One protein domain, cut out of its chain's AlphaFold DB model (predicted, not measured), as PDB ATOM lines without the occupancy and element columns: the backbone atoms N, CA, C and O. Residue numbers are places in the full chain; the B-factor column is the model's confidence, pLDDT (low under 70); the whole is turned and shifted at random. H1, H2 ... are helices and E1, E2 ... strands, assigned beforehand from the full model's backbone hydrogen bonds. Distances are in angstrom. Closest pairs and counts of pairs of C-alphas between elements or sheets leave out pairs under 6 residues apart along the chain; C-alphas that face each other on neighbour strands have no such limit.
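AT A GLANCE: This is residues 4 to 149 of the 299 residues of an uncharacterized protein of Bacteroidetes bacterium (UniProt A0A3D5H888). One long helix, H6, makes the spine of the domain; H3 and H4 cross it steeply, and a strongly twisted, curled sheet packs on its residues 129 to 140, chiefly by E2 and E4. H1 and H2 lie at one end of the longest axis, the loop around residue 63 at the other, and the E2 and E3 hairpin turns away from H6 where E2 bends. The printed part has 146 residues with six named helices and four named strands, in the order H1 H2 H3 H4 E1 E2 E3 E4 H5 H6. The sheet, order E1 E4 E2 E3, is mixed, and the class is mixed, helices and strands. The whole is compact, with a radius of gyration of the C-alphas of 16.9 A and spans of 55 by 37 by 23 A.

IN THESE COORDINATES: Find C-alpha 4 at (-4.713, 24.695, 10.507); from there H1 runs over residues 4 to 14, 15.4 A. H2 is residues 26 to 31, H3 residues 33 to 45, 18.3 A, and H4 residues 48 to 57, 14.3 A. E1, residues 72 to 75, begins at (-24.978, 19.580, -4.075). E2 is residues 84 to 92, 22.4 A, E3 residues 95 to 99, and E4 residues 105 to 111, 19.0 A. H5 is residues 112 to 115; H6, residues 122 to 148, runs 38.5 A to C-alpha 148 at (-19.615, 5.506, -22.598).

HOW THE PARTS SIT: Begin at the hub helices H5 and H6, which touch at C-alphas 115 and 129, 6.0 A, their closest. H4 touches H6, closest C-alphas 52 and 134, 5.1 A, at a steep tilt of 49 degrees. H3 touches H6 with C-alphas 39 and 126 closest, 6.2 A, at a steep tilt of 57 degrees. H6 only grazes the sheet, with its residues 129 to 140. In the sheet, E1 and E4 are parallel, with N 73 and O 108 at 2.8 A. E4 and E2 are antiparallel, with N 87 and O 107 at 2.9 A. E2 bends by 67 degrees at residue 88, and its hairpin with E3 has N 97 and O 90 at 2.8 A. H2 and H5 only just touch, with 3 pairs of C-alphas within 8 A, closest 29 and 113, 4.8 A. H1 is close to H2 but not clearly touching, closest C-alphas 13 and 26, 7.2 A. In H1, H2, H3, H4 and H6 every O i to N i+4 pair is within hydrogen-bond range; H5 is too short for one.

THE WHOLE: The two C-alphas farthest apart, those of Phe 15 and Asp 63, are 55.4 A apart. The printed part has no cut. The links H1 to H2 and H4 to E1 are long. Look for pLDDT under 70 at residues 13 to 14, 16 to 20 and 80.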
ATOM      1  N   ALA A   4      -5.036  23.782   9.416       72.19
ATOM      2  CA  ALA A   4      -4.713  24.695  10.507       72.19
ATOM      3  C   ALA A   4      -5.116  26.144  10.179       72.19
ATOM      4  O   ALA A   4      -5.702  26.808  11.034       72.19
ATOM      5  N   ASP A   5      -4.911  26.595   8.935       71.25
ATOM      6  CA  ASP A   5      -5.301  27.941   8.486       71.25
ATOM      7  C   ASP A   5      -6.825  28.131   8.550       71.25
ATOM      8  O   ASP A   5      -7.315  29.155   9.031       71.25
ATOM      9  N   LEU A   6      -7.589  27.120   8.122       71.44
ATOM     10  CA  LEU A   6      -9.053  27.122   8.221       71.44
ATOM     11  C   LEU A   6      -9.519  27.129   9.683       71.44
ATOM     12  O   LEU A   6     -10.419  27.888  10.036       71.44
ATOM     13  N   THR A   7      -8.900  26.310  10.536       76.75
ATOM     14  CA  THR A   7      -9.253  26.216  11.962       76.75
ATOM     15  C   THR A   7      -9.009  27.544  12.677       76.75
ATOM     16  O   THR A   7      -9.885  28.025  13.391       76.75
ATOM     17  N   ALA A   8      -7.862  28.183  12.429       74.94
ATOM     18  CA  ALA A   8      -7.542  29.495  12.983       74.94
ATOM     19  C   ALA A   8      -8.538  30.575  12.526       74.94
ATOM     20  O   ALA A   8      -8.992  31.379  13.342       74.94
ATOM     21  N   ASN A   9      -8.931  30.562  11.248       70.75
ATOM     22  CA  ASN A   9      -9.940  31.479  10.714       70.75
ATOM     23  C   ASN A   9     -11.329  31.242  11.329       70.75
ATOM     24  O   ASN A   9     -12.004  32.202  11.698       70.75
ATOM     25  N   LEU A  10     -11.745  29.982  11.503       74.44
ATOM     26  CA  LEU A  10     -13.014  29.637  12.152       74.44
ATOM     27  C   LEU A  10     -13.049  30.083  13.618       74.44
ATOM     28  O   LEU A  10     -14.047  30.658  14.054       74.44
ATOM     29  N   GLU A  11     -11.974  29.848  14.371       75.38
ATOM     30  CA  GLU A  11     -11.864  30.293  15.763       75.38
ATOM     31  C   GLU A  11     -11.882  31.821  15.868       75.38
ATOM     32  O   GLU A  11     -12.649  32.375  16.653       75.38
ATOM     33  N   ALA A  12     -11.129  32.528  15.022       71.62
ATOM     34  CA  ALA A  12     -11.162  33.988  14.977       71.62
ATOM     35  C   ALA A  12     -12.573  34.513  14.681       71.62
ATOM     36  O   ALA A  12     -13.087  35.382  15.394       71.62
ATOM     37  N   ALA A  13     -13.238  33.915  13.690       68.06
ATOM     38  CA  ALA A  13     -14.596  34.256  13.321       68.06
ATOM     39  C   ALA A  13     -15.548  34.090  14.522       68.06
ATOM     40  O   ALA A  13     -16.317  35.011  14.812       68.06
ATOM     41  N   LYS A  14     -15.498  32.984  15.279       69.38
ATOM     42  CA  LYS A  14     -16.369  32.775  16.461       69.38
ATOM     43  C   LYS A  14     -16.363  33.961  17.436       69.38
ATOM     44  O   LYS A  14     -17.406  34.271  18.004       69.38
ATOM     45  N   PHE A  15     -15.234  34.658  17.567       73.94
ATOM     46  CA  PHE A  15     -15.065  35.807  18.462       73.94
ATOM     47  C   PHE A  15     -15.117  37.174  17.759       73.94
ATOM     48  O   PHE A  15     -14.691  38.169  18.331       73.94
ATOM     49  N   ASN A  16     -15.635  37.243  16.527       63.72
ATOM     50  CA  ASN A  16     -15.646  38.453  15.688       63.72
ATOM     51  C   ASN A  16     -14.257  39.060  15.429       63.72
ATOM     52  O   ASN A  16     -14.145  40.237  15.092       63.72
ATOM     53  N   ASN A  17     -13.214  38.239  15.524       66.00
ATOM     54  CA  ASN A  17     -11.845  38.610  15.210       66.00
ATOM     55  C   ASN A  17     -11.488  38.207  13.774       66.00
ATOM     56  O   ASN A  17     -12.125  37.347  13.163       66.00
ATOM     57  N   ILE A  18     -10.450  38.844  13.237       59.25
ATOM     58  CA  ILE A  18      -9.911  38.586  11.899       59.25
ATOM     59  C   ILE A  18      -8.452  38.172  12.066       59.25
ATOM     60  O   ILE A  18      -7.700  38.842  12.773       59.25
ATOM     61  N   VAL A  19      -8.053  37.090  11.400       60.53
ATOM     62  CA  VAL A  19      -6.657  36.645  11.343       60.53
ATOM     63  C   VAL A  19      -6.240  36.589   9.876       60.53
ATOM     64  O   VAL A  19      -6.717  35.737   9.138       60.53
ATOM     65  N   GLY A  20      -5.351  37.496   9.463       68.44
ATOM     66  CA  GLY A  20      -4.809  37.536   8.099       68.44
ATOM     67  C   GLY A  20      -5.805  37.980   7.017       68.44
ATOM     68  O   GLY A  20      -6.769  38.700   7.295       68.44
ATOM     69  N   ASP A  21      -5.529  37.570   5.777       70.75
ATOM     70  CA  ASP A  21      -6.382  37.814   4.610       70.75
ATOM     71  C   ASP A  21      -7.655  36.954   4.665       70.75
ATOM     72  O   ASP A  21      -7.612  35.789   5.060       70.75
ATOM     73  N   ASP A  22      -8.796  37.496   4.217       72.12
ATOM     74  CA  ASP A  22     -10.096  36.795   4.208       72.12
ATOM     75  C   ASP A  22     -10.204  35.776   3.054       72.12
ATOM     76  O   ASP A  22     -11.118  35.811   2.232       72.12
ATOM     77  N   ILE A  23      -9.236  34.860   2.973       76.19
ATOM     78  CA  ILE A  23      -9.097  33.862   1.899       76.19
ATOM     79  C   ILE A  23     -10.344  32.972   1.805       76.19
ATOM     80  O   ILE A  23     -10.747  32.575   0.711       76.19
ATOM     81  N   PHE A  24     -10.977  32.687   2.946       79.44
ATOM     82  CA  PHE A  24     -12.195  31.881   3.039       79.44
ATOM     83  C   PHE A  24     -13.490  32.697   2.943       79.44
ATOM     84  O   PHE A  24     -14.563  32.126   3.128       79.44
ATOM     85  N   ARG A  25     -13.416  34.009   2.678       76.50
ATOM     86  CA  ARG A  25     -14.576  34.908   2.569       76.50
ATOM     87  C   ARG A  25     -15.496  34.886   3.797       76.50
ATOM     88  O   ARG A  25     -16.713  35.021   3.673       76.50
ATOM     89  N   MET A  26     -14.963  34.673   5.000       81.94
ATOM     90  CA  MET A  26     -15.768  34.599   6.223       81.94
ATOM     91  C   MET A  26     -16.348  35.960   6.607       81.94
ATOM     92  O   MET A  26     -17.469  36.021   7.124       81.94
ATOM     93  N   ARG A  27     -15.628  37.061   6.350       80.44
ATOM     94  CA  ARG A  27     -16.155  38.416   6.576       80.44
ATOM     95  C   ARG A  27     -17.298  38.693   5.617       80.44
ATOM     96  O   ARG A  27     -18.344  39.183   6.034       80.44
ATOM     97  N   GLU A  28     -17.110  38.336   4.355       80.81
ATOM     98  CA  GLU A  28     -18.120  38.538   3.321       80.81
ATOM     99  C   GLU A  28     -19.342  37.654   3.561       80.81
ATOM    100  O   GLU A  28     -20.465  38.139   3.459       80.81
ATOM    101  N   ALA A  29     -19.162  36.403   3.981       85.62
ATOM    102  CA  ALA A  29     -20.273  35.541   4.372       85.62
ATOM    103  C   ALA A  29     -21.127  36.175   5.483       85.62
ATOM    104  O   ALA A  29     -22.354  36.136   5.431       85.62
ATOM    105  N   ARG A  30     -20.484  36.821   6.466       85.56
ATOM    106  CA  ARG A  30     -21.163  37.528   7.565       85.56
ATOM    107  C   ARG A  30     -21.879  38.786   7.102       85.56
ATOM    108  O   ARG A  30     -23.022  39.007   7.495       85.56
ATOM    109  N   SER A  31     -21.233  39.604   6.275       86.56
ATOM    110  CA  SER A  31     -21.857  40.826   5.761       86.56
ATOM    111  C   SER A  31     -23.016  40.527   4.804       86.56
ATOM    112  O   SER A  31     -23.898  41.365   4.649       86.56
ATOM    113  N   HIS A  32     -23.051  39.331   4.204       88.81
ATOM    114  CA  HIS A  32     -24.061  38.919   3.229       88.81
ATOM    115  C   HIS A  32     -25.046  37.856   3.742       88.81
ATOM    116  O   HIS A  32     -25.743  37.253   2.930       88.81
ATOM    117  N   VAL A  33     -25.186  37.632   5.059       91.31
ATOM    118  CA  VAL A  33     -26.091  36.590   5.610       91.31
ATOM    119  C   VAL A  33     -27.513  36.681   5.044       91.31
ATOM    120  O   VAL A  33     -28.102  35.661   4.684       91.31
ATOM    121  N   ALA A  34     -28.067  37.892   4.929       92.06
ATOM    122  CA  ALA A  34     -29.405  38.092   4.371       92.06
ATOM    123  C   ALA A  34     -29.484  37.697   2.885       92.06
ATOM    124  O   ALA A  34     -30.434  37.025   2.486       92.06
ATOM    125  N   ALA A  35     -28.473  38.058   2.087       91.69
ATOM    126  CA  ALA A  35     -28.398  37.717   0.667       91.69
ATOM    127  C   ALA A  35     -28.178  36.211   0.452       91.69
ATOM    128  O   ALA A  35     -28.880  35.596  -0.345       91.69
ATOM    129  N   ILE A  36     -27.286  35.591   1.232       93.75
ATOM    130  CA  ILE A  36     -27.057  34.138   1.234       93.75
ATOM    131  C   ILE A  36     -28.355  33.398   1.558       93.75
ATOM    132  O   ILE A  36     -28.728  32.465   0.849       93.75
ATOM    133  N   LYS A  37     -29.080  33.827   2.599       94.62
ATOM    134  CA  LYS A  37     -30.375  33.234   2.952       94.62
ATOM    135  C   LYS A  37     -31.381  33.369   1.808       94.62
ATOM    136  O   LYS A  37     -32.036  32.389   1.464       94.62
ATOM    137  N   ALA A  38     -31.476  34.552   1.203       94.00
ATOM    138  CA  ALA A  38     -32.369  34.788   0.076       94.00
ATOM    139  C   ALA A  38     -32.020  33.891  -1.127       94.00
ATOM    140  O   ALA A  38     -32.920  33.309  -1.727       94.00
ATOM    141  N   LEU A  39     -30.732  33.695  -1.429       94.12
ATOM    142  CA  LEU A  39     -30.264  32.776  -2.473       94.12
ATOM    143  C   LEU A  39     -30.616  31.313  -2.184       94.12
ATOM    144  O   LEU A  39     -31.084  30.608  -3.079       94.12
ATOM    145  N   VAL A  40     -30.448  30.849  -0.941       94.12
ATOM    146  CA  VAL A  40     -30.877  29.499  -0.535       94.12
ATOM    147  C   VAL A  40     -32.382  29.330  -0.737       94.12
ATOM    148  O   VAL A  40     -32.827  28.301  -1.250       94.12
ATOM    149  N   ASP A  41     -33.170  30.335  -0.357       94.50
ATOM    150  CA  ASP A  41     -34.621  30.305  -0.522       94.50
ATOM    151  C   ASP A  41     -35.017  30.281  -2.008       94.50
ATOM    152  O   ASP A  41     -35.904  29.511  -2.382       94.50
ATOM    153  N   GLN A  42     -34.325  31.034  -2.872       94.12
ATOM    154  CA  GLN A  42     -34.500  30.961  -4.330       94.12
ATOM    155  C   GLN A  42     -34.187  29.554  -4.864       94.12
ATOM    156  O   GLN A  42     -35.005  28.967  -5.578       94.12
ATOM    157  N   CYS A  43     -33.065  28.954  -4.448       92.31
ATOM    158  CA  CYS A  43     -32.679  27.596  -4.851       92.31
ATOM    159  C   CYS A  43     -33.731  26.546  -4.478       92.31
ATOM    160  O   CYS A  43     -34.058  25.677  -5.290       92.31
ATOM    161  N   LYS A  44     -34.305  26.655  -3.275       90.69
ATOM    162  CA  LYS A  44     -35.371  25.761  -2.800       90.69
ATOM    163  C   LYS A  44     -36.680  25.953  -3.561       90.69
ATOM    164  O   LYS A  44     -37.344  24.973  -3.877       90.69
ATOM    165  N   ARG A  45     -37.068  27.199  -3.846       92.56
ATOM    166  CA  ARG A  45     -38.352  27.520  -4.493       92.56
ATOM    167  C   ARG A  45     -38.384  27.166  -5.975       92.56
ATOM    168  O   ARG A  45     -39.434  26.789  -6.484       92.56
ATOM    169  N   HIS A  46     -37.258  27.301  -6.670       89.50
ATOM    170  CA  HIS A  46     -37.223  27.265  -8.133       89.50
ATOM    171  C   HIS A  46     -36.693  25.959  -8.729       89.50
ATOM    172  O   HIS A  46     -36.270  25.961  -9.885       89.50
ATOM    173  N   ASN A  47     -36.747  24.845  -7.989       89.12
ATOM    174  CA  ASN A  47     -36.298  23.527  -8.456       89.12
ATOM    175  C   ASN A  47     -34.895  23.588  -9.082       89.12
ATOM    176  O   ASN A  47     -34.697  23.167 -10.222       89.12
ATOM    177  N   PHE A  48     -33.934  24.157  -8.347       91.88
ATOM    178  CA  PHE A  48     -32.586  24.451  -8.842       91.88
ATOM    179  C   PHE A  48     -31.955  23.292  -9.629       91.88
ATOM    180  O   PHE A  48     -31.541  23.480 -10.770       91.88
ATOM    181  N   ALA A  49     -31.978  22.079  -9.064       90.94
ATOM    182  CA  ALA A  49     -31.423  20.887  -9.701       90.94
ATOM    183  C   ALA A  49     -32.066  20.586 -11.065       90.94
ATOM    184  O   ALA A  49     -31.359  20.350 -12.041       90.94
ATOM    185  N   GLN A  50     -33.396  20.661 -11.162       91.75
ATOM    186  CA  GLN A  50     -34.099  20.418 -12.422       91.75
ATOM    187  C   GLN A  50     -33.721  21.456 -13.479       91.75
ATOM    188  O   GLN A  50     -33.542  21.105 -14.640       91.75
ATOM    189  N   LYS A  51     -33.577  22.729 -13.092       93.00
ATOM    190  CA  LYS A  51     -33.166  23.774 -14.034       93.00
ATOM    191  C   LYS A  51     -31.735  23.570 -14.527       93.00
ATOM    192  O   LYS A  51     -31.500  23.731 -15.717       93.00
ATOM    193  N   VAL A  52     -30.812  23.177 -13.646       92.75
ATOM    194  CA  VAL A  52     -29.439  22.812 -14.030       92.75
ATOM    195  C   VAL A  52     -29.458  21.666 -15.046       92.75
ATOM    196  O   VAL A  52     -28.866  21.796 -16.115       92.75
ATOM    197  N   ILE A  53     -30.205  20.590 -14.763       91.56
ATOM    198  CA  ILE A  53     -30.338  19.433 -15.666       91.56
ATOM    199  C   ILE A  53     -30.925  19.852 -17.020       91.56
ATOM    200  O   ILE A  53     -30.375  19.521 -18.065       91.56
ATOM    201  N   SER A  54     -32.005  20.633 -17.026       91.06
ATOM    202  CA  SER A  54     -32.617  21.090 -18.275       91.06
ATOM    203  C   SER A  54     -31.712  22.033 -19.076       91.06
ATOM    204  O   SER A  54     -31.850  22.097 -20.294       91.06
ATOM    205  N   THR A  55     -30.791  22.762 -18.438       91.12
ATOM    206  CA  THR A  55     -29.797  23.590 -19.141       91.12
ATOM    207  C   THR A  55     -28.742  22.731 -19.836       91.12
ATOM    208  O   THR A  55     -28.459  22.962 -21.010       91.12
ATOM    209  N   ILE A  56     -28.183  21.729 -19.147       92.19
ATOM    210  CA  ILE A  56     -27.137  20.864 -19.718       92.19
ATOM    211  C   ILE A  56     -27.693  19.915 -20.788       92.19
ATOM    212  O   ILE A  56     -27.038  19.686 -21.800       92.19
ATOM    213  N   GLU A  57     -28.915  19.398 -20.605       91.31
ATOM    214  CA  GLU A  57     -29.549  18.420 -21.502       91.31
ATOM    215  C   GLU A  57     -29.648  18.960 -22.932       91.31
ATOM    216  O   GLU A  57     -29.454  18.232 -23.901       91.31
ATOM    217  N   GLN A  58     -29.831  20.275 -23.074       88.75
ATOM    218  CA  GLN A  58     -29.918  20.958 -24.363       88.75
ATOM    219  C   GLN A  58     -28.625  20.939 -25.190       88.75
ATOM    220  O   GLN A  58     -28.640  21.448 -26.318       88.75
ATOM    221  N   LEU A  59     -27.515  20.430 -24.659       90.88
ATOM    222  CA  LEU A  59     -26.248  20.311 -25.375       90.88
ATOM    223  C   LEU A  59     -25.929  18.896 -25.835       90.88
ATOM    224  O   LEU A  59     -25.131  18.735 -26.751       90.88
ATOM    225  N   PHE A  60     -26.512  17.877 -25.219       93.06
ATOM    226  CA  PHE A  60     -26.176  16.504 -25.566       93.06
ATOM    227  C   PHE A  60     -27.023  16.018 -26.751       93.06
ATOM    228  O   PHE A  60     -28.136  16.508 -26.952       93.06
ATOM    229  N   PRO A  61     -26.509  15.076 -27.563       91.12
ATOM    230  CA  PRO A  61     -27.312  14.370 -28.562       91.12
ATOM    231  C   PRO A  61     -28.566  13.733 -27.947       91.12
ATOM    232  O   PRO A  61     -28.498  13.208 -26.836       91.12
ATOM    233  N   ASP A  62     -29.686  13.725 -28.672       87.56
ATOM    234  CA  ASP A  62     -30.996  13.296 -28.150       87.56
ATOM    235  C   ASP A  62     -31.051  11.810 -27.727       87.56
ATOM    236  O   ASP A  62     -31.885  11.409 -26.913       87.56
ATOM    237  N   ASP A  63     -30.164  10.974 -28.270       85.75
ATOM    238  CA  ASP A  63     -30.020   9.557 -27.927       85.75
ATOM    239  C   ASP A  63     -29.115   9.314 -26.705       85.75
ATOM    240  O   ASP A  63     -28.971   8.177 -26.248       85.75
ATOM    241  N   THR A  64     -28.548  10.378 -26.129       89.00
ATOM    242  CA  THR A  64     -27.681  10.306 -24.954       89.00
ATOM    243  C   THR A  64     -28.454   9.812 -23.732       89.00
ATOM    244  O   THR A  64     -29.471  10.373 -23.322       89.00
ATOM    245  N   ARG A  65     -27.942   8.751 -23.099       88.19
ATOM    246  CA  ARG A  65     -28.479   8.196 -21.851       88.19
ATOM    247  C   ARG A  65     -27.414   8.252 -20.767       88.19
ATOM    248  O   ARG A  65     -26.570   7.366 -20.676       88.19
ATOM    249  N   LEU A  66     -27.480   9.286 -19.936       87.94
ATOM    250  CA  LEU A  66     -26.622   9.445 -18.765       87.94
ATOM    251  C   LEU A  66     -27.479   9.405 -17.508       87.94
ATOM    252  O   LEU A  66     -28.549  10.007 -17.452       87.94
ATOM    253  N   SER A  67     -27.008   8.693 -16.491       87.56
ATOM    254  CA  SER A  67     -27.647   8.678 -15.182       87.56
ATOM    255  C   SER A  67     -26.576   8.684 -14.106       87.56
ATOM    256  O   SER A  67     -25.710   7.813 -14.073       87.56
ATOM    257  N   THR A  68     -26.629   9.694 -13.248       86.38
ATOM    258  CA  THR A  68     -25.811   9.798 -12.044       86.38
ATOM    259  C   THR A  68     -26.588  10.565 -10.983       86.38
ATOM    260  O   THR A  68     -27.513  11.316 -11.295       86.38
ATOM    261  N   THR A  69     -26.218  10.366  -9.725       88.25
ATOM    262  CA  THR A  69     -26.697  11.172  -8.602       88.25
ATOM    263  C   THR A  69     -25.502  11.899  -8.016       88.25
ATOM    264  O   THR A  69     -24.475  11.281  -7.758       88.25
ATOM    265  N   MET A  70     -25.640  13.210  -7.837       89.50
ATOM    266  CA  MET A  70     -24.595  14.053  -7.268       89.50
ATOM    267  C   MET A  70     -25.202  14.923  -6.175       89.50
ATOM    268  O   MET A  70     -26.116  15.705  -6.467       89.50
ATOM    269  N   PRO A  71     -24.730  14.825  -4.925       90.56
ATOM    270  CA  PRO A  71     -25.126  15.764  -3.899       90.56
ATOM    271  C   PRO A  71     -24.546  17.148  -4.204       90.56
ATOM    272  O   PRO A  71     -23.398  17.297  -4.632       90.56
ATOM    273  N   VAL A  72     -25.363  18.171  -3.957       90.50
ATOM    274  CA  VAL A  72     -24.978  19.580  -4.075       90.50
ATOM    275  C   VAL A  72     -24.964  20.189  -2.681       90.50
ATOM    276  O   VAL A  72     -26.008  20.314  -2.038       90.50
ATOM    277  N   TYR A  73     -23.782  20.582  -2.218       90.62
ATOM    278  CA  TYR A  73     -23.592  21.242  -0.934       90.62
ATOM    279  C   TYR A  73     -23.451  22.742  -1.134       90.62
ATOM    280  O   TYR A  73     -22.462  23.231  -1.679       90.62
ATOM    281  N   PHE A  74     -24.429  23.485  -0.628       91.75
ATOM    282  CA  PHE A  74     -24.333  24.930  -0.507       91.75
ATOM    283  C   PHE A  74     -23.605  25.282   0.787       91.75
ATOM    284  O   PHE A  74     -24.121  25.048   1.881       91.75
ATOM    285  N   VAL A  75     -22.412  25.855   0.662       90.62
ATOM    286  CA  VAL A  75     -21.614  26.317   1.799       90.62
ATOM    287  C   VAL A  75     -21.703  27.832   1.921       90.62
ATOM    288  O   VAL A  75     -21.728  28.562   0.932       90.62
ATOM    289  N   ALA A  76     -21.772  28.321   3.159       87.06
ATOM    290  CA  ALA A  76     -21.917  29.750   3.426       87.06
ATOM    291  C   ALA A  76     -20.650  30.555   3.092       87.06
ATOM    292  O   ALA A  76     -20.744  31.757   2.893       87.06
ATOM    293  N   PHE A  77     -19.486  29.906   3.054       84.81
ATOM    294  CA  PHE A  77     -18.181  30.509   2.804       84.81
ATOM    295  C   PHE A  77     -17.252  29.476   2.149       84.81
ATOM    296  O   PHE A  77     -17.524  28.275   2.180       84.81
ATOM    297  N   GLY A  78     -16.152  29.932   1.562       81.88
ATOM    298  CA  GLY A  78     -15.241  29.101   0.780       81.88
ATOM    299  C   GLY A  78     -14.115  29.938   0.188       81.88
ATOM    300  O   GLY A  78     -14.080  31.151   0.375       81.88
ATOM    301  N   HIS A  79     -13.186  29.303  -0.523       79.31
ATOM    302  CA  HIS A  79     -12.042  30.008  -1.102       79.31
ATOM    303  C   HIS A  79     -12.491  31.142  -2.048       79.31
ATOM    304  O   HIS A  79     -13.427  30.973  -2.831       79.31
ATOM    305  N   ASN A  80     -11.819  32.293  -1.997       69.44
ATOM    306  CA  ASN A  80     -12.214  33.525  -2.699       69.44
ATOM    307  C   ASN A  80     -12.304  33.431  -4.239       69.44
ATOM    308  O   ASN A  80     -13.084  34.157  -4.867       69.44
ATOM    309  N   ASN A  81     -11.529  32.516  -4.816       70.50
ATOM    310  CA  ASN A  81     -11.435  32.271  -6.257       70.50
ATOM    311  C   ASN A  81     -12.351  31.150  -6.769       70.50
ATOM    312  O   ASN A  81     -12.236  30.786  -7.934       70.50
ATOM    313  N   ILE A  82     -13.194  30.556  -5.916       78.06
ATOM    314  CA  ILE A  82     -14.003  29.394  -6.294       78.06
ATOM    315  C   ILE A  82     -15.477  29.650  -5.990       78.06
ATOM    316  O   ILE A  82     -15.871  29.843  -4.835       78.06
ATOM    317  N   ASP A  83     -16.274  29.612  -7.050       85.44
ATOM    318  CA  ASP A  83     -17.716  29.835  -7.037       85.44
ATOM    319  C   ASP A  83     -18.456  28.515  -6.817       85.44
ATOM    320  O   ASP A  83     -19.249  28.371  -5.885       85.44
ATOM    321  N   ALA A  84     -18.129  27.521  -7.635       89.06
ATOM    322  CA  ALA A  84     -18.490  26.132  -7.441       89.06
ATOM    323  C   ALA A  84     -17.352  25.244  -7.939       89.06
ATOM    324  O   ALA A  84     -16.464  25.704  -8.652       89.06
ATOM    325  N   TYR A  85     -17.352  23.988  -7.513       87.94
ATOM    326  CA  TYR A  85     -16.417  22.991  -8.015       87.94
ATOM    327  C   TYR A  85     -16.948  21.580  -7.769       87.94
ATOM    328  O   TYR A  85     -17.716  21.342  -6.830       87.94
ATOM    329  N   VAL A  86     -16.482  20.629  -8.578       88.81
ATOM    330  CA  VAL A  86     -16.780  19.201  -8.410       88.81
ATOM    331  C   VAL A  86     -15.579  18.452  -7.835       88.81
ATOM    332  O   VAL A  86     -14.452  18.582  -8.322       88.81
ATOM    333  N   ARG A  87     -15.796  17.632  -6.801       88.88
ATOM    334  CA  ARG A  87     -14.781  16.706  -6.260       88.88
ATOM    335  C   ARG A  87     -15.379  15.361  -5.907       88.88
ATOM    336  O   ARG A  87     -16.560  15.245  -5.608       88.88
ATOM    337  N   ARG A  88     -14.523  14.344  -5.892       88.94
ATOM    338  CA  ARG A  88     -14.845  13.033  -5.335       88.94
ATOM    339  C   ARG A  88     -14.562  13.030  -3.838       88.94
ATOM    340  O   ARG A  88     -13.472  13.423  -3.418       88.94
ATOM    341  N   VAL A  89     -15.546  12.610  -3.050       89.69
ATOM    342  CA  VAL A  89     -15.522  12.669  -1.585       89.69
ATOM    343  C   VAL A  89     -15.807  11.291  -0.998       89.69
ATOM    344  O   VAL A  89     -16.761  10.620  -1.381       89.69
ATOM    345  N   VAL A  90     -14.988  10.872  -0.038       91.56
ATOM    346  CA  VAL A  90     -15.318   9.799   0.907       91.56
ATOM    347  C   VAL A  90     -15.554  10.441   2.267       91.56
ATOM    348  O   VAL A  90     -14.742  11.239   2.729       91.56
ATOM    349  N   TRP A  91     -16.666  10.102   2.909       87.94
ATOM    350  CA  TRP A  91     -17.014  10.638   4.221       87.94
ATOM    351  C   TRP A  91     -16.434   9.771   5.339       87.94
ATOM    352  O   TRP A  91     -16.661   8.561   5.378       87.94
ATOM    353  N   ASN A  92     -15.705  10.395   6.265       88.62
ATOM    354  CA  ASN A  92     -15.328   9.799   7.545       88.62
ATOM    355  C   ASN A  92     -16.068  10.543   8.667       88.62
ATOM    356  O   ASN A  92     -15.613  11.590   9.137       88.62
ATOM    357  N   GLY A  93     -17.253  10.044   9.031       88.00
ATOM    358  CA  GLY A  93     -18.219  10.819   9.814       88.00
ATOM    359  C   GLY A  93     -18.590  12.106   9.069       88.00
ATOM    360  O   GLY A  93     -18.896  12.061   7.881       88.00
ATOM    361  N   ASP A  94     -18.473  13.251   9.741       81.44
ATOM    362  CA  ASP A  94     -18.749  14.575   9.158       81.44
ATOM    363  C   ASP A  94     -17.539  15.198   8.436       81.44
ATOM    364  O   ASP A  94     -17.589  16.347   7.998       81.44
ATOM    365  N   THR A  95     -16.422  14.469   8.326       82.00
ATOM    366  CA  THR A  95     -15.204  14.975   7.678       82.00
ATOM    367  C   THR A  95     -15.117  14.481   6.233       82.00
ATOM    368  O   THR A  95     -14.988  13.270   6.019       82.00
ATOM    369  N   PRO A  96     -15.138  15.381   5.232       84.81
ATOM    370  CA  PRO A  96     -14.944  14.999   3.840       84.81
ATOM    371  C   PRO A  96     -13.464  14.718   3.556       84.81
ATOM    372  O   PRO A  96     -12.588  15.520   3.886       84.81
ATOM    373  N   ILE A  97     -13.183  13.594   2.899       87.81
ATOM    374  CA  ILE A  97     -11.856  13.233   2.392       87.81
ATOM    375  C   ILE A  97     -11.907  13.279   0.868       87.81
ATOM    376  O   ILE A  97     -12.668  12.540   0.245       87.81
ATOM    377  N   PHE A  98     -11.096  14.147   0.264       86.56
ATOM    378  CA  PHE A  98     -10.986  14.225  -1.191       86.56
ATOM    379  C   PHE A  98     -10.158  13.062  -1.728       86.56
ATOM    380  O   PHE A  98      -9.060  12.792  -1.239       86.56
ATOM    381  N   VAL A  99     -10.695  12.383  -2.736       88.44
ATOM    382  CA  VAL A  99     -10.092  11.188  -3.338       88.44
ATOM    383  C   VAL A  99      -9.951  11.339  -4.852       88.44
ATOM    384  O   VAL A  99     -10.502  12.262  -5.454       88.44
ATOM    385  N   GLY A 100      -9.166  10.447  -5.459       83.62
ATOM    386  CA  GLY A 100      -8.917  10.431  -6.900       83.62
ATOM    387  C   GLY A 100     -10.054   9.814  -7.720       83.62
ATOM    388  O   GLY A 100     -11.117   9.460  -7.207       83.62
ATOM    389  N   GLU A 101      -9.812   9.676  -9.021       78.94
ATOM    390  CA  GLU A 101     -10.750   9.060  -9.962       78.94
ATOM    391  C   GLU A 101     -11.134   7.626  -9.570       78.94
ATOM    392  O   GLU A 101     -10.350   6.879  -8.984       78.94
ATOM    393  N   GLY A 102     -12.379   7.249  -9.872       79.69
ATOM    394  CA  GLY A 102     -12.931   5.929  -9.546       79.69
ATOM    395  C   GLY A 102     -13.222   5.687  -8.059       79.69
ATOM    396  O   GLY A 102     -13.722   4.622  -7.711       79.69
ATOM    397  N   GLN A 103     -12.944   6.656  -7.183       84.56
ATOM    398  CA  GLN A 103     -13.180   6.556  -5.743       84.56
ATOM    399  C   GLN A 103     -14.220   7.582  -5.280       84.56
ATOM    400  O   GLN A 103     -14.385   8.631  -5.898       84.56
ATOM    401  N   GLY A 104     -14.901   7.288  -4.170       87.44
ATOM    402  CA  GLY A 104     -15.824   8.215  -3.511       87.44
ATOM    403  C   GLY A 104     -17.048   8.633  -4.332       87.44
ATOM    404  O   GLY A 104     -17.264   8.215  -5.471       87.44
ATOM    405  N   GLU A 105     -17.861   9.481  -3.716       89.75
ATOM    406  CA  GLU A 105     -19.050  10.084  -4.305       89.75
ATOM    407  C   GLU A 105     -18.691  11.397  -5.003       89.75
ATOM    408  O   GLU A 105     -17.985  12.246  -4.452       89.75
ATOM    409  N   LEU A 106     -19.189  11.583  -6.224       90.56
ATOM    410  CA  LEU A 106     -18.986  12.816  -6.968       90.56
ATOM    411  C   LEU A 106     -19.909  13.912  -6.425       90.56
ATOM    412  O   LEU A 106     -21.127  13.809  -6.519       90.56
ATOM    413  N   THR A 107     -19.316  14.956  -5.859       91.06
ATOM    414  CA  THR A 107     -19.991  15.979  -5.061       91.06
ATOM    415  C   THR A 107     -19.754  17.367  -5.646       91.06
ATOM    416  O   THR A 107     -18.615  17.723  -5.954       91.06
ATOM    417  N   VAL A 108     -20.815  18.171  -5.738       91.31
ATOM    418  CA  VAL A 108     -20.734  19.595  -6.095       91.31
ATOM    419  C   VAL A 108     -20.712  20.426  -4.823       91.31
ATOM    420  O   VAL A 108     -21.574  20.269  -3.958       91.31
ATOM    421  N   VAL A 109     -19.764  21.352  -4.718       91.00
ATOM    422  CA  VAL A 109     -19.705  22.321  -3.620       91.00
ATOM    423  C   VAL A 109     -19.882  23.721  -4.188       91.00
ATOM    424  O   VAL A 109     -19.194  24.091  -5.131       91.00
ATOM    425  N   VAL A 110     -20.796  24.496  -3.603       92.44
ATOM    426  CA  VAL A 110     -21.200  25.826  -4.077       92.44
ATOM    427  C   VAL A 110     -20.966  26.869  -2.987       92.44
ATOM    428  O   VAL A 110     -21.544  26.778  -1.902       92.44
ATOM    429  N   ASN A 111     -20.144  27.877  -3.274       91.56
ATOM    430  CA  ASN A 111     -19.777  28.953  -2.356       91.56
ATOM    431  C   ASN A 111     -20.774  30.120  -2.427       91.56
ATOM    432  O   ASN A 111     -20.671  31.015  -3.271       91.56
ATOM    433  N   LEU A 112     -21.729  30.160  -1.498       91.94
ATOM    434  CA  LEU A 112     -22.778  31.182  -1.507       91.94
ATOM    435  C   LEU A 112     -22.293  32.586  -1.139       91.94
ATOM    436  O   LEU A 112     -22.889  33.557  -1.605       91.94
ATOM    437  N   ALA A 113     -21.212  32.731  -0.362       89.38
ATOM    438  CA  ALA A 113     -20.605  34.047  -0.138       89.38
ATOM    439  C   ALA A 113     -20.109  34.659  -1.449       89.38
ATOM    440  O   ALA A 113     -20.141  35.875  -1.615       89.38
ATOM    441  N   LYS A 114     -19.682  33.819  -2.399       87.38
ATOM    442  CA  LYS A 114     -19.307  34.253  -3.742       87.38
ATOM    443  C   LYS A 114     -20.492  34.583  -4.617       87.38
ATOM    444  O   LYS A 114     -20.525  35.691  -5.158       87.38
ATOM    445  N   ALA A 115     -21.506  33.732  -4.611       89.75
ATOM    446  CA  ALA A 115     -22.733  34.008  -5.341       89.75
ATOM    447  C   ALA A 115     -23.438  35.302  -4.898       89.75
ATOM    448  O   ALA A 115     -23.923  36.074  -5.723       89.75
ATOM    449  N   ALA A 116     -23.410  35.610  -3.600       89.88
ATOM    450  CA  ALA A 116     -23.984  36.842  -3.059       89.88
ATOM    451  C   ALA A 116     -23.284  38.126  -3.555       89.88
ATOM    452  O   ALA A 116     -23.824  39.218  -3.381       89.88
ATOM    453  N   THR A 117     -22.101  38.011  -4.173       87.62
ATOM    454  CA  THR A 117     -21.325  39.147  -4.700       87.62
ATOM    455  C   THR A 117     -21.461  39.375  -6.204       87.62
ATOM    456  O   THR A 117     -20.860  40.318  -6.707       87.62
ATOM    457  N   TYR A 118     -22.275  38.590  -6.920       85.44
ATOM    458  CA  TYR A 118     -22.491  38.759  -8.369       85.44
ATOM    459  C   TYR A 118     -23.149  40.093  -8.766       85.44
ATOM    460  O   TYR A 118     -23.204  40.438  -9.943       85.44
ATOM    461  N   GLY A 119     -23.588  40.890  -7.787       79.12
ATOM    462  CA  GLY A 119     -24.272  42.155  -8.022       79.12
ATOM    463  C   GLY A 119     -25.718  41.945  -8.473       79.12
ATOM    464  O   GLY A 119     -26.176  40.824  -8.683       79.12
ATOM    465  N   GLY A 120     -26.468  43.042  -8.560       87.75
ATOM    466  CA  GLY A 120     -27.879  43.007  -8.949       87.75
ATOM    467  C   GLY A 120     -28.824  42.366  -7.913       87.75
ATOM    468  O   GLY A 120     -28.418  42.067  -6.785       87.75
ATOM    469  N   PRO A 121     -30.112  42.210  -8.273       91.62
ATOM    470  CA  PRO A 121     -31.129  41.566  -7.437       91.62
ATOM    471  C   PRO A 121     -30.856  40.073  -7.202       91.62
ATOM    472  O   PRO A 121     -30.138  39.431  -7.969       91.62
ATOM    473  N   VAL A 122     -31.486  39.489  -6.176       93.06
ATOM    474  CA  VAL A 122     -31.297  38.070  -5.812       93.06
ATOM    475  C   VAL A 122     -31.653  37.115  -6.958       93.06
ATOM    476  O   VAL A 122     -31.039  36.063  -7.102       93.06
ATOM    477  N   GLU A 123     -32.607  37.485  -7.809       90.88
ATOM    478  CA  GLU A 123     -32.995  36.718  -8.991       90.88
ATOM    479  C   GLU A 123     -31.856  36.638 -10.013       90.88
ATOM    480  O   GLU A 123     -31.625  35.581 -10.596       90.88
ATOM    481  N   GLN A 124     -31.116  37.733 -10.202       89.94
ATOM    482  CA  GLN A 124     -29.953  37.756 -11.085       89.94
ATOM    483  C   GLN A 124     -28.826  36.904 -10.499       89.94
ATOM    484  O   GLN A 124     -28.288  36.043 -11.188       89.94
ATOM    485  N   GLN A 125     -28.541  37.061  -9.204       92.06
ATOM    486  CA  GLN A 125     -27.550  36.239  -8.504       92.06
ATOM    487  C   GLN A 125     -27.888  34.740  -8.573       92.06
ATOM    488  O   GLN A 125     -26.999  33.902  -8.701       92.06
ATOM    489  N   PHE A 126     -29.176  34.390  -8.520       92.50
ATOM    490  CA  PHE A 126     -29.652  33.019  -8.687       92.50
ATOM    491  C   PHE A 126     -29.399  32.473 -10.103       92.50
ATOM    492  O   PHE A 126     -29.000  31.317 -10.238       92.50
ATOM    493  N   ILE A 127     -29.613  33.279 -11.150       89.94
ATOM    494  CA  ILE A 127     -29.341  32.888 -12.546       89.94
ATOM    495  C   ILE A 127     -27.841  32.662 -12.766       89.94
ATOM    496  O   ILE A 127     -27.453  31.655 -13.361       89.94
ATOM    497  N   GLU A 128     -27.003  33.550 -12.237       90.00
ATOM    498  CA  GLU A 128     -25.542  33.420 -12.281       90.00
ATOM    499  C   GLU A 128     -25.089  32.137 -11.566       90.00
ATOM    500  O   GLU A 128     -24.361  31.320 -12.126       90.00
ATOM    501  N   LEU A 129     -25.619  31.879 -10.364       92.38
ATOM    502  CA  LEU A 129     -25.336  30.661  -9.603       92.38
ATOM    503  C   LEU A 129     -25.749  29.384 -10.347       92.38
ATOM    504  O   LEU A 129     -25.008  28.403 -10.366       92.38
ATOM    505  N   LEU A 130     -26.935  29.388 -10.958       92.81
ATOM    506  CA  LEU A 130     -27.424  28.284 -11.783       92.81
ATOM    507  C   LEU A 130     -26.476  28.021 -12.948       92.81
ATOM    508  O   LEU A 130     -26.172  26.868 -13.238       92.81
ATOM    509  N   THR A 131     -26.003  29.085 -13.583       90.25
ATOM    510  CA  THR A 131     -25.108  29.016 -14.732       90.25
ATOM    511  C   THR A 131     -23.750  28.428 -14.353       90.25
ATOM    512  O   THR A 131     -23.296  27.486 -14.998       90.25
ATOM    513  N   VAL A 132     -23.152  28.890 -13.251       90.69
ATOM    514  CA  VAL A 132     -21.899  28.333 -12.720       90.69
ATOM    515  C   VAL A 132     -22.049  26.849 -12.381       90.69
ATOM    516  O   VAL A 132     -21.208  26.037 -12.753       90.69
ATOM    517  N   VAL A 133     -23.137  26.451 -11.717       92.94
ATOM    518  CA  VAL A 133     -23.342  25.029 -11.404       92.94
ATOM    519  C   VAL A 133     -23.616  24.210 -12.668       92.94
ATOM    520  O   VAL A 133     -23.146  23.082 -12.766       92.94
ATOM    521  N   ALA A 134     -24.327  24.752 -13.658       93.38
ATOM    522  CA  ALA A 134     -24.538  24.074 -14.937       93.38
ATOM    523  C   ALA A 134     -23.230  23.853 -15.708       93.38
ATOM    524  O   ALA A 134     -23.071  22.791 -16.304       93.38
ATOM    525  N   HIS A 135     -22.296  24.801 -15.652       92.56
ATOM    526  CA  HIS A 135     -20.948  24.665 -16.203       92.56
ATOM    527  C   HIS A 135     -20.191  23.490 -15.560       92.56
ATOM    528  O   HIS A 135     -19.759  22.568 -16.246       92.56
ATOM    529  N   GLU A 136     -20.137  23.446 -14.229       91.81
ATOM    530  CA  GLU A 136     -19.486  22.359 -13.486       91.81
ATOM    531  C   GLU A 136     -20.128  20.985 -13.748       91.81
ATOM    532  O   GLU A 136     -19.445  19.978 -13.951       91.81
ATOM    533  N   ILE A 137     -21.461  20.929 -13.781       93.62
ATOM    534  CA  ILE A 137     -22.191  19.693 -14.073       93.62
ATOM    535  C   ILE A 137     -22.032  19.269 -15.536       93.62
ATOM    536  O   ILE A 137     -22.022  18.067 -15.815       93.62
ATOM    537  N   PHE A 138     -21.880  20.211 -16.470       94.44
ATOM    538  CA  PHE A 138     -21.596  19.890 -17.863       94.44
ATOM    539  C   PHE A 138     -20.306  19.074 -17.979       94.44
ATOM    540  O   PHE A 138     -20.339  18.031 -18.626       94.44
ATOM    541  N   HIS A 139     -19.217  19.464 -17.306       93.06
ATOM    542  CA  HIS A 139     -17.962  18.702 -17.350       93.06
ATOM    543  C   HIS A 139     -18.138  17.264 -16.861       93.06
ATOM    544  O   HIS A 139     -17.620  16.329 -17.469       93.06
ATOM    545  N   VAL A 140     -18.925  17.064 -15.799       92.00
ATOM    546  CA  VAL A 140     -19.243  15.719 -15.303       92.00
ATOM    547  C   VAL A 140     -20.019  14.913 -16.337       92.00
ATOM    548  O   VAL A 140     -19.648  13.782 -16.650       92.00
ATOM    549  N   ALA A 141     -21.111  15.481 -16.849       93.88
ATOM    550  CA  ALA A 141     -21.956  14.809 -17.827       93.88
ATOM    551  C   ALA A 141     -21.165  14.490 -19.102       93.88
ATOM    552  O   ALA A 141     -21.302  13.402 -19.661       93.88
ATOM    553  N   PHE A 142     -20.296  15.405 -19.528       95.25
ATOM    554  CA  PHE A 142     -19.467  15.227 -20.705       95.25
ATOM    555  C   PHE A 142     -18.408  14.147 -20.492       95.25
ATOM    556  O   PHE A 142     -18.311  13.262 -21.334       95.25
ATOM    557  N   GLY A 143     -17.739  14.103 -19.337       92.81
ATOM    558  CA  GLY A 143     -16.835  13.002 -18.982       92.81
ATOM    559  C   GLY A 143     -17.529  11.635 -19.003       92.81
ATOM    560  O   GLY A 143     -17.066  10.697 -19.649       92.81
ATOM    561  N   MET A 144     -18.718  11.526 -18.400       92.12
ATOM    562  CA  MET A 144     -19.506  10.284 -18.452       92.12
ATOM    563  C   MET A 144     -19.926   9.900 -19.882       92.12
ATOM    564  O   MET A 144     -19.992   8.717 -20.241       92.12
ATOM    565  N   TYR A 145     -20.242  10.895 -20.710       94.62
ATOM    566  CA  TYR A 145     -20.540  10.681 -22.120       94.62
ATOM    567  C   TYR A 145     -19.314  10.171 -22.880       94.62
ATOM    568  O   TYR A 145     -19.416   9.204 -23.633       94.62
ATOM    569  N   GLN A 146     -18.151  10.778 -22.652       94.38
ATOM    570  CA  GLN A 146     -16.882  10.371 -23.246       94.38
ATOM    571  C   GLN A 146     -16.539   8.914 -22.888       94.38
ATOM    572  O   GLN A 146     -16.208   8.125 -23.777       94.38
ATOM    573  N   ASP A 147     -16.721   8.516 -21.626       91.69
ATOM    574  CA  ASP A 147     -16.453   7.149 -21.151       91.69
ATOM    575  C   ASP A 147     -17.355   6.091 -21.811       91.69
ATOM    576  O   ASP A 147     -16.929   4.972 -22.122       91.69
ATOM    577  N   SER A 148     -18.625   6.432 -22.036       91.12
ATOM    578  CA  SER A 148     -19.615   5.506 -22.598       91.12
ATOM    579  C   SER A 148     -19.606   5.475 -24.133       91.12
ATOM    580  O   SER A 148     -19.856   4.423 -24.741       91.12
ATOM    581  N   SER A 149     -19.249   6.585 -24.780       93.44
ATOM    582  CA  SER A 149     -19.308   6.748 -26.232       93.44
ATOM    583  C   SER A 149     -18.247   5.914 -26.969       93.44
ATOM    584  O   SER A 149     -17.046   6.027 -26.702       93.44
TER     585      SER A 149